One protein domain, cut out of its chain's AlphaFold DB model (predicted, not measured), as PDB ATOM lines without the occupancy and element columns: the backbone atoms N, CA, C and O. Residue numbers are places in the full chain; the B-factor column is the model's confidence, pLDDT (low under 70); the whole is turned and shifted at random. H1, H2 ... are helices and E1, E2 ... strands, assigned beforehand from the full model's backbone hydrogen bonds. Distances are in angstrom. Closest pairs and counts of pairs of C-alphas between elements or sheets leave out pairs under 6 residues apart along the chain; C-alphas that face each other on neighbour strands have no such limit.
ATOM      1  N   SER A   2     232.627 195.335 318.725       85.31
ATOM      2  CA  SER A   2     232.486 196.801 318.837       85.31
ATOM      3  C   SER A   2     232.057 197.429 317.508       85.31
ATOM      4  O   SER A   2     232.113 196.774 316.471       85.31
ATOM      5  N   ILE A   3     231.615 198.688 317.521       88.75
ATOM      6  CA  ILE A   3     231.319 199.455 316.300       88.75
ATOM      7  C   ILE A   3     232.509 200.369 316.003       88.75
ATOM      8  O   ILE A   3     232.970 201.084 316.893       88.75
ATOM      9  N   CYS A   4     232.977 200.372 314.758       90.75
ATOM     10  CA  CYS A   4     233.921 201.359 314.246       90.75
ATOM     11  C   CYS A   4     233.197 202.270 313.261       90.75
ATOM     12  O   CYS A   4     232.716 201.818 312.225       90.75
ATOM     13  N   TYR A   5     233.100 203.555 313.591       91.25
ATOM     14  CA  TYR A   5     232.495 204.523 312.687       91.25
ATOM     15  C   TYR A   5     233.523 204.971 311.649       91.25
ATOM     16  O   TYR A   5     234.558 205.524 312.017       91.25
ATOM     17  N   GLY A   6     233.244 204.742 310.366       86.94
ATOM     18  CA  GLY A   6     234.145 205.095 309.264       86.94
ATOM     19  C   GLY A   6     234.811 203.901 308.554       86.94
ATOM     20  O   GLY A   6     234.421 202.752 308.772       86.94
ATOM     21  N   PRO A   7     235.813 204.171 307.692       78.31
ATOM     22  CA  PRO A   7     236.388 203.177 306.774       78.31
ATOM     23  C   PRO A   7     237.368 202.210 307.443       78.31
ATOM     24  O   PRO A   7     237.699 201.168 306.890       78.31
ATOM     25  N   THR A   8     237.872 202.528 308.639       78.44
ATOM     26  CA  THR A   8     238.920 201.726 309.279       78.44
ATOM     27  C   THR A   8     238.397 200.353 309.691       78.44
ATOM     28  O   THR A   8     237.750 200.215 310.727       78.44
ATOM     29  N   VAL A   9     238.721 199.326 308.902       74.12
ATOM     30  CA  VAL A   9     238.500 197.918 309.255       74.12
ATOM     31  C   VAL A   9     239.381 197.565 310.447       74.12
ATOM     32  O   VAL A   9     240.598 197.732 310.409       74.12
ATOM     33  N   ARG A  10     238.756 197.091 311.523       78.69
ATOM     34  CA  ARG A  10     239.449 196.567 312.703       78.69
ATOM     35  C   ARG A  10     238.933 195.174 313.008       78.69
ATOM     36  O   ARG A  10     237.731 194.921 312.915       78.69
ATOM     37  N   GLU A  11     239.835 194.283 313.412       77.69
ATOM     38  CA  GLU A  11     239.441 192.964 313.899       77.69
ATOM     39  C   GLU A  11     238.417 193.106 315.037       77.69
ATOM     40  O   GLU A  11     238.512 193.995 315.887       77.69
ATOM     41  N   SER A  12     237.401 192.238 315.039       83.81
ATOM     42  CA  SER A  12     236.312 192.233 316.032       83.81
ATOM     43  C   SER A  12     235.417 193.484 316.063       83.81
ATOM     44  O   SER A  12     234.693 193.699 317.048       83.81
ATOM     45  N   CYS A  13     235.412 194.282 314.991       86.81
ATOM     46  CA  CYS A  13     234.545 195.448 314.852       86.81
ATOM     47  C   CYS A  13     233.612 195.354 313.639       86.81
ATOM     48  O   CYS A  13     233.979 194.832 312.591       86.81
ATOM     49  N   PHE A  14     232.409 195.910 313.781       88.06
ATOM     50  CA  PHE A  14     231.540 196.231 312.653       88.06
ATOM     51  C   PHE A  14     231.824 197.655 312.187       88.06
ATOM     52  O   PHE A  14     231.620 198.607 312.946       88.06
ATOM     53  N   ASN A  15     232.258 197.796 310.938       91.19
ATOM     54  CA  ASN A  15     232.403 199.101 310.310       91.19
ATOM     55  C   ASN A  15     231.027 199.661 309.953       91.19
ATOM     56  O   ASN A  15     230.199 198.969 309.359       91.19
ATOM     57  N   LEU A  16     230.781 200.915 310.319       93.12
ATOM     58  CA  LEU A  16     229.492 201.557 310.127       93.12
ATOM     59  C   LEU A  16     229.665 203.006 309.694       93.12
ATOM     60  O   LEU A  16     230.222 203.820 310.429       93.12
ATOM     61  N   PHE A  17     229.094 203.347 308.544       94.88
ATOM     62  CA  PHE A  17     228.952 204.735 308.129       94.88
ATOM     63  C   PHE A  17     227.589 205.296 308.527       94.88
ATOM     64  O   PHE A  17     226.558 204.635 308.390       94.88
ATOM     65  N   LYS A  18     227.576 206.541 309.006       94.88
ATOM     66  CA  LYS A  18     226.360 207.294 309.355       94.88
ATOM     67  C   LYS A  18     226.234 208.504 308.424       94.88
ATOM     68  O   LYS A  18     226.593 209.616 308.791       94.88
ATOM     69  N   LEU A  19     225.735 208.280 307.206       94.00
ATOM     70  CA  LEU A  19     225.754 209.259 306.096       94.00
ATOM     71  C   LEU A  19     224.944 210.540 306.343       94.00
ATOM     72  O   LEU A  19     225.164 211.549 305.683       94.00
ATOM     73  N   HIS A  20     224.027 210.490 307.304       93.69
ATOM     74  CA  HIS A  20     223.208 211.615 307.758       93.69
ATOM     75  C   HIS A  20     223.558 212.039 309.192       93.69
ATOM     76  O   HIS A  20     222.778 212.727 309.845       93.69
ATOM     77  N   GLY A  21     224.700 211.585 309.714       93.75
ATOM     78  CA  GLY A  21     225.039 211.679 311.128       93.75
ATOM     79  C   GLY A  21     224.181 210.767 312.007       93.75
ATOM     80  O   GLY A  21     223.573 209.798 311.535       93.75
ATOM     81  N   SER A  22     224.183 211.017 313.315       94.44
ATOM     82  CA  SER A  22     223.468 210.161 314.261       94.44
ATOM     83  C   SER A  22     223.169 210.856 315.583       94.44
ATOM     84  O   SER A  22     223.915 211.721 316.022       94.44
ATOM     85  N   THR A  23     222.120 210.403 316.270       94.25
ATOM     86  CA  THR A  23     221.733 210.899 317.601       94.25
ATOM     87  C   THR A  23     222.774 210.620 318.683       94.25
ATOM     88  O   THR A  23     222.691 211.173 319.775       94.25
ATOM     89  N   ASN A  24     223.760 209.764 318.409       95.19
ATOM     90  CA  ASN A  24     224.861 209.483 319.320       95.19
ATOM     91  C   ASN A  24     226.170 210.197 318.949       95.19
ATOM     92  O   ASN A  24     227.172 209.986 319.631       95.19
ATOM     93  N   PHE A  25     226.177 211.022 317.900       95.12
ATOM     94  CA  PHE A  25     227.293 211.907 317.574       95.12
ATOM     95  C   PHE A  25     226.970 213.293 318.112       95.12
ATOM     96  O   PHE A  25     225.976 213.889 317.712       95.12
ATOM     97  N   TRP A  26     227.789 213.801 319.022       93.94
ATOM     98  CA  TRP A  26     227.559 215.090 319.670       93.94
ATOM     99  C   TRP A  26     228.772 215.998 319.511       93.94
ATOM    100  O   TRP A  26     229.892 215.492 319.486       93.94
ATOM    101  N   PRO A  27     228.583 217.323 319.437       91.75
ATOM    102  CA  PRO A  27     229.686 218.270 319.540       91.75
ATOM    103  C   PRO A  27     230.457 218.065 320.852       91.75
ATOM    104  O   PRO A  27     229.858 217.997 321.930       91.75
ATOM    105  N   ASP A  28     231.781 217.962 320.784       90.62
ATOM    106  CA  ASP A  28     232.626 218.053 321.969       90.62
ATOM    107  C   ASP A  28     232.957 219.520 322.245       90.62
ATOM    108  O   ASP A  28     233.769 220.135 321.561       90.62
ATOM    109  N   LEU A  29     232.298 220.102 323.242       86.44
ATOM    110  CA  LEU A  29     232.520 221.495 323.621       86.44
ATOM    111  C   LEU A  29     233.714 221.680 324.573       86.44
ATOM    112  O   LEU A  29     233.930 222.791 325.046       86.44
ATOM    113  N   MET A  30     234.482 220.627 324.889       83.88
ATOM    114  CA  MET A  30     235.672 220.702 325.756       83.88
ATOM    115  C   MET A  30     235.421 221.411 327.105       83.88
ATOM    116  O   MET A  30     236.278 222.121 327.624       83.88
ATOM    117  N   GLY A  31     234.227 221.221 327.677       78.44
ATOM    118  CA  GLY A  31     233.820 221.836 328.945       78.44
ATOM    119  C   GLY A  31     233.192 223.230 328.828       78.44
ATOM    120  O   GLY A  31     232.836 223.807 329.851       78.44
ATOM    121  N   VAL A  32     233.018 223.765 327.616       81.31
ATOM    122  CA  VAL A  32     232.250 224.994 327.374       81.31
ATOM    123  C   VAL A  32     230.754 224.681 327.395       81.31
ATOM    124  O   VAL A  32     230.296 223.766 326.713       81.31
ATOM    125  N   GLU A  33     229.989 225.458 328.157       78.50
ATOM    126  CA  GLU A  33     228.525 225.423 328.147       78.50
ATOM    127  C   GLU A  33     228.003 226.575 327.280       78.50
ATOM    128  O   GLU A  33     228.413 227.725 327.444       78.50
ATOM    129  N   ILE A  34     227.108 226.263 326.345       78.31
ATOM    130  CA  ILE A  34     226.438 227.246 325.490       78.31
ATOM    131  C   ILE A  34     224.953 227.154 325.811       78.31
ATOM    132  O   ILE A  34     224.399 226.060 325.774       78.31
ATOM    133  N   LYS A  35     224.328 228.290 326.135       73.31
ATOM    134  CA  LYS A  35     222.897 228.387 326.446       73.31
ATOM    135  C   LYS A  35     222.217 229.451 325.598       73.31
ATOM    136  O   LYS A  35     222.816 230.491 325.334       73.31
ATOM    137  N   GLY A  36     220.960 229.211 325.233       59.28
ATOM    138  CA  GLY A  36     220.112 230.182 324.538       59.28
ATOM    139  C   GLY A  36     220.588 230.511 323.124       59.28
ATOM    140  O   GLY A  36     220.423 231.644 322.676       59.28
ATOM    141  N   LEU A  37     221.221 229.552 322.440       70.62
ATOM    142  CA  LEU A  37     221.622 229.733 321.050       70.62
ATOM    143  C   LEU A  37     220.378 229.687 320.153       70.62
ATOM    144  O   LEU A  37     219.826 228.618 319.907       70.62
ATOM    145  N   ASP A  38     219.977 230.846 319.640       59.31
ATOM    146  CA  ASP A  38     218.993 230.973 318.567       59.31
ATOM    147  C   ASP A  38     219.710 231.478 317.309       59.31
ATOM    148  O   ASP A  38     220.439 232.474 317.340       59.31
ATOM    149  N   GLY A  39     219.599 230.737 316.211       59.31
ATOM    150  CA  GLY A  39     220.434 230.933 315.033       59.31
ATOM    151  C   GLY A  39     219.705 230.564 313.754       59.31
ATOM    152  O   GLY A  39     219.618 229.397 313.387       59.31
ATOM    153  N   GLU A  40     219.244 231.580 313.023       56.12
ATOM    154  CA  GLU A  40     218.522 231.408 311.760       56.12
ATOM    155  C   GLU A  40     219.409 231.513 310.510       56.12
ATOM    156  O   GLU A  40     218.882 231.522 309.399       56.12
ATOM    157  N   GLN A  41     220.742 231.611 310.620       56.34
ATOM    158  CA  GLN A  41     221.559 231.844 309.420       56.34
ATOM    159  C   GLN A  41     221.600 230.616 308.494       56.34
ATOM    160  O   GLN A  41     222.205 229.596 308.836       56.34
ATOM    161  N   PRO A  42     221.026 230.697 307.277       55.50
ATOM    162  CA  PRO A  42     221.077 229.596 306.331       55.50
ATOM    163  C   PRO A  42     222.488 229.467 305.746       55.50
ATOM    164  O   PRO A  42     223.097 230.451 305.331       55.50
ATOM    165  N   GLY A  43     222.991 228.235 305.645       56.47
ATOM    166  CA  GLY A  43     224.157 227.913 304.813       56.47
ATOM    167  C   GLY A  43     225.529 227.961 305.493       56.47
ATOM    168  O   GLY A  43     226.529 227.772 304.804       56.47
ATOM    169  N   LYS A  44     225.613 228.163 306.813       63.09
ATOM    170  CA  LYS A  44     226.856 227.996 307.588       63.09
ATOM    171  C   LYS A  44     226.617 227.126 308.817       63.09
ATOM    172  O   LYS A  44     225.521 227.126 309.363       63.09
ATOM    173  N   ALA A  45     227.651 226.395 309.233       65.06
ATOM    174  CA  ALA A  45     227.627 225.687 310.507       65.06
ATOM    175  C   ALA A  45     227.467 226.702 311.645       65.06
ATOM    176  O   ALA A  45     228.193 227.697 311.681       65.06
ATOM    177  N   ALA A  46     226.545 226.433 312.566       74.00
ATOM    178  CA  ALA A  46     226.376 227.211 313.783       74.00
ATOM    179  C   ALA A  46     227.582 227.020 314.715       74.00
ATOM    180  O   ALA A  46     228.074 227.980 315.303       74.00
ATOM    181  N   ILE A  47     228.097 225.787 314.805       77.44
ATOM    182  CA  ILE A  47     229.275 225.436 315.606       77.44
ATOM    183  C   ILE A  47     230.122 224.412 314.851       77.44
ATOM    184  O   ILE A  47     229.603 223.460 314.265       77.44
ATOM    185  N   VAL A  48     231.444 224.585 314.903       81.56
ATOM    186  CA  VAL A  48     232.418 223.617 314.390       81.56
ATOM    187  C   VAL A  48     233.314 223.178 315.541       81.56
ATOM    188  O   VAL A  48     234.082 223.971 316.075       81.56
ATOM    189  N   THR A  49     233.211 221.908 315.908       84.56
ATOM    190  CA  THR A  49     234.086 221.256 316.888       84.56
ATOM    191  C   THR A  49     234.284 219.781 316.534       84.56
ATOM    192  O   THR A  49     233.595 219.253 315.660       84.56
ATOM    193  N   GLN A  50     235.213 219.102 317.200       86.62
ATOM    194  CA  GLN A  50     235.337 217.652 317.094       86.62
ATOM    195  C   GLN A  50     234.059 216.965 317.579       86.62
ATOM    196  O   GLN A  50     233.444 217.379 318.564       86.62
ATOM    197  N   GLY A  51     233.645 215.913 316.878       88.38
ATOM    198  CA  GLY A  51     232.562 215.059 317.342       88.38
ATOM    199  C   GLY A  51     233.021 214.114 318.453       88.38
ATOM    200  O   GLY A  51     234.111 213.547 318.397       88.38
ATOM    201  N   LYS A  52     232.149 213.869 319.429       93.06
ATOM    202  CA  LYS A  52     232.257 212.751 320.369       93.06
ATOM    203  C   LYS A  52     231.130 211.755 320.150       93.06
ATOM    204  O   LYS A  52     229.987 212.120 319.870       93.06
ATOM    205  N   VAL A  53     231.455 210.479 320.320       93.75
ATOM    206  CA  VAL A  53     230.474 209.396 320.317       93.75
ATOM    207  C   VAL A  53     230.039 209.135 321.750       93.75
ATOM    208  O   VAL A  53     230.867 208.831 322.607       93.75
ATOM    209  N   VAL A  54     228.739 209.202 322.002       94.88
ATOM    210  CA  VAL A  54     228.153 208.858 323.301       94.88
ATOM    211  C   VAL A  54     227.391 207.534 323.220       94.88
ATOM    212  O   VAL A  54     227.026 207.061 322.142       94.88
ATOM    213  N   ASN A  55     227.167 206.894 324.367       94.19
ATOM    214  CA  ASN A  55     226.355 205.678 324.429       94.19
ATOM    215  C   ASN A  55     224.847 206.011 324.365       94.19
ATOM    216  O   ASN A  55     224.449 207.171 324.421       94.19
ATOM    217  N   ARG A  56     223.992 204.984 324.276       93.50
ATOM    218  CA  ARG A  56     222.530 205.156 324.181       93.50
ATOM    219  C   ARG A  56     221.924 205.928 325.359       93.50
ATOM    220  O   ARG A  56     221.022 206.725 325.138       93.50
ATOM    221  N   ILE A  57     222.367 205.654 326.587       96.00
ATOM    222  CA  ILE A  57     221.809 206.287 327.794       96.00
ATOM    223  C   ILE A  57     222.121 207.782 327.772       96.00
ATOM    224  O   ILE A  57     221.228 208.603 327.959       96.00
ATOM    225  N   GLU A  58     223.367 208.127 327.461       95.12
ATOM    226  CA  GLU A  58     223.805 209.516 327.393       95.12
ATOM    227  C   GLU A  58     223.188 210.263 326.206       95.12
ATOM    228  O   GLU A  58     222.755 211.397 326.369       95.12
ATOM    229  N   ALA A  59     223.055 209.619 325.040       95.00
ATOM    230  CA  ALA A  59     222.353 210.200 323.895       95.00
ATOM    231  C   ALA A  59     220.904 210.573 324.246       95.00
ATOM    232  O   ALA A  59     220.457 211.670 323.930       95.00
ATOM    233  N   LEU A  60     220.177 209.675 324.927       94.94
ATOM    234  CA  LEU A  60     218.801 209.932 325.361       94.94
ATOM    235  C   LEU A  60     218.730 211.088 326.355       94.94
ATOM    236  O   LEU A  60     217.856 211.939 326.220       94.94
ATOM    237  N   ARG A  61     219.652 211.128 327.322       95.56
ATOM    238  CA  ARG A  61     219.731 212.211 328.304       95.56
ATOM    239  C   ARG A  61     219.966 213.555 327.615       95.56
ATOM    240  O   ARG A  61     219.185 214.472 327.822       95.56
ATOM    241  N   LEU A  62     220.992 213.650 326.766       93.31
ATOM    242  CA  LEU A  62     221.326 214.877 326.040       93.31
ATOM    243  C   LEU A  62     220.169 215.338 325.143       93.31
ATOM    244  O   LEU A  62     219.800 216.502 325.187       93.31
ATOM    245  N   CYS A  63     219.511 214.433 324.412       91.00
ATOM    246  CA  CYS A  63     218.331 214.785 323.611       91.00
ATOM    247  C   CYS A  63     217.152 215.342 324.431       91.00
ATOM    248  O   CYS A  63     216.259 215.949 323.849       91.00
ATOM    249  N   GLN A  64     217.099 215.089 325.741       91.94
ATOM    250  CA  GLN A  64     216.035 215.577 326.622       91.94
ATOM    251  C   GLN A  64     216.417 216.849 327.376       91.94
ATOM    252  O   GLN A  64     215.528 217.618 327.735       91.94
ATOM    253  N   THR A  65     217.703 217.038 327.675       90.00
ATOM    254  CA  THR A  65     218.168 218.130 328.539       90.00
ATOM    255  C   THR A  65     218.818 219.274 327.783       90.00
ATOM    256  O   THR A  65     218.826 220.386 328.299       90.00
ATOM    257  N   GLU A  66     219.384 219.006 326.609       87.81
ATOM    258  CA  GLU A  66     220.171 219.987 325.876       87.81
ATOM    259  C   GLU A  66     219.283 220.817 324.950       87.81
ATOM    260  O   GLU A  66     218.562 220.277 324.113       87.81
ATOM    261  N   ASP A  67     219.332 222.137 325.117       84.31
ATOM    262  CA  ASP A  67     218.441 223.092 324.445       84.31
ATOM    263  C   ASP A  67     219.154 223.979 323.413       84.31
ATOM    264  O   ASP A  67     218.506 224.693 322.653       84.31
ATOM    265  N   SER A  68     220.487 223.932 323.386       83.94
ATOM    266  CA  SER A  68     221.324 224.893 322.655       83.94
ATOM    267  C   SER A  68     222.235 224.252 321.615       83.94
ATOM    268  O   SER A  68     222.748 224.933 320.726       83.94
ATOM    269  N   ILE A  69     222.443 222.939 321.707       87.12
ATOM    270  CA  ILE A  69     223.182 222.160 320.717       87.12
ATOM    271  C   ILE A  69     222.393 220.911 320.349       87.12
ATOM    272  O   ILE A  69     221.735 220.302 321.187       87.12
ATOM    273  N   ASN A  70     222.506 220.510 319.088       88.69
ATOM    274  CA  ASN A  70     221.884 219.295 318.578       88.69
ATOM    275  C   ASN A  70     222.953 218.235 318.278       88.69
ATOM    276  O   ASN A  70     224.132 218.576 318.109       88.69
ATOM    277  N   PRO A  71     222.564 216.952 318.157       92.94
ATOM    278  CA  PRO A  71     223.452 215.940 317.611       92.94
ATOM    279  C   PRO A  71     224.008 216.361 316.245       92.94
ATOM    280  O   PRO A  71     223.349 217.056 315.467       92.94
ATOM    281  N   ILE A  72     225.207 215.883 315.924       93.38
ATOM    282  CA  ILE A  72     225.834 216.019 314.609       93.38
ATOM    283  C   ILE A  72     225.061 215.116 313.642       93.38
ATOM    284  O   ILE A  72     225.379 213.937 313.452       93.38
ATOM    285  N   MET A  73     223.984 215.657 313.079       92.69
ATOM    286  CA  MET A  73     223.113 214.978 312.129       92.69
ATOM    287  C   MET A  73     222.396 215.960 311.206       92.69
ATOM    288  O   MET A  73     222.242 217.139 311.518       92.69
ATOM    289  N   SER A  74     221.963 215.464 310.051       89.38
ATOM    290  CA  SER A  74     221.212 216.264 309.091       89.38
ATOM    291  C   SER A  74     219.757 216.424 309.513       89.38
ATOM    292  O   SER A  74     219.127 215.451 309.938       89.38
ATOM    293  N   TYR A  75     219.187 217.605 309.281       84.38
ATOM    294  CA  TYR A  75     217.748 217.816 309.411       84.38
ATOM    295  C   TYR A  75     216.966 216.995 308.389       84.38
ATOM    296  O   TYR A  75     217.379 216.833 307.236       84.38
ATOM    297  N   TYR A  76     215.775 216.552 308.794       78.50
ATOM    298  CA  TYR A  76     214.788 215.990 307.878       78.50
ATOM    299  C   TYR A  76     214.089 217.114 307.096       78.50
ATOM    300  O   TYR A  76     212.927 217.441 307.318       78.50
ATOM    301  N   ALA A  77     214.841 217.762 306.210       78.44
ATOM    302  CA  ALA A  77     214.387 218.866 305.377       78.44
ATOM    303  C   ALA A  77     215.091 218.839 304.015       78.44
ATOM    304  O   ALA A  77     216.156 218.232 303.852       78.44
ATOM    305  N   LYS A  78     214.512 219.529 303.025       68.19
ATOM    306  CA  LYS A  78     215.148 219.708 301.714       68.19
ATOM    307  C   LYS A  78     216.532 220.342 301.902       68.19
ATOM    308  O   LYS A  78     216.660 221.362 302.568       68.19
ATOM    309  N   GLY A  79     217.557 219.718 301.324       72.00
ATOM    310  CA  GLY A  79     218.954 220.146 301.453       72.00
ATOM    311  C   GLY A  79     219.730 219.506 302.608       72.00
ATOM    312  O   GLY A  79     220.936 219.715 302.671       72.00
ATOM    313  N   LYS A  80     219.079 218.722 303.489       77.00
ATOM    314  CA  LYS A  80     219.721 217.907 304.545       77.00
ATOM    315  C   LYS A  80     220.834 218.636 305.308       77.00
ATOM    316  O   LYS A  80     221.913 218.091 305.538       77.00
ATOM    317  N   ARG A  81     220.561 219.889 305.682       81.88
ATOM    318  CA  ARG A  81     221.505 220.770 306.377       81.88
ATOM    319  C   ARG A  81     222.013 220.106 307.661       81.88
ATOM    320  O   ARG A  81     221.245 219.421 308.329       81.88
ATOM    321  N   VAL A  82     223.279 220.328 307.998       80.56
ATOM    322  CA  VAL A  82     223.897 219.913 309.266       80.56
ATOM    323  C   VAL A  82     224.454 221.172 309.926       80.56
ATOM    324  O   VAL A  82     225.362 221.795 309.378       80.56
ATOM    325  N   ASP A  83     223.907 221.552 311.080       82.44
ATOM    326  CA  ASP A  83     224.261 222.826 311.732       82.44
ATOM    327  C   ASP A  83     225.489 222.711 312.630       82.44
ATOM    328  O   ASP A  83     226.220 223.684 312.814       82.44
ATOM    329  N   PHE A  84     225.752 221.515 313.150       81.88
ATOM    330  CA  PHE A  84     226.844 221.255 314.077       81.88
ATOM    331  C   PHE A  84     227.854 220.318 313.428       81.88
ATOM    332  O   PHE A  84     227.510 219.202 313.046       81.88
ATOM    333  N   SER A  85     229.096 220.784 313.293       84.38
ATOM    334  CA  SER A  85     230.231 220.021 312.758       84.38
ATOM    335  C   SER A  85     229.933 219.264 311.447       84.38
ATOM    336  O   SER A  85     230.177 218.059 311.364       84.38
TER     337      SER A  85
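Overview. This is residues 2 to 85 of the 174 residues of an uncharacterized protein of Acerihabitans arboris (UniProt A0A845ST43). With little regular structure, this is a mostly loop-built model: strands E1 and E2 make a small head at one end, the hairpin E3 and E4 sits near the middle, and the loop of residues 28 to 50 reaches the other end. The 84 printed residues, 24 of them in named elements, run E1, E2, E3, E4, H1, class mixed. The whole is only just compact, close to loose, with a radius of gyration of the C-alphas of 14.0 A, spanning 43 by 29 by 20 A.

Along the chain. E1, residues 2 to 5, begins at C-alpha (232.486, 196.801, 318.837). E2 is residues 13 to 16, E3 25 to 27, E4 51 to 53. H1, residues 56 to 65, is 14.4 A long and ends at C-alpha (218.168, 218.130, 328.539).

Arrangement. E1 and E2 are parallel; N 14 and O 2 are 2.8 A apart. E3 and E4, a hairpin, are antiparallel; N 52 and O 26 are 2.8 A apart. E2 and E3 are apart. E3 and H1 are only just apart, closest 8.2 A. In H1 every O i to N i+4 pair is within hydrogen-bond range.

Size, cuts and confidence. The C-alphas farthest apart, Glu 11 and Glu 40, are 43.8 A apart. The printed part has no cut. The link E3 to E4 is long. Residues 36, 38 to 45 and 78 have pLDDT under 70.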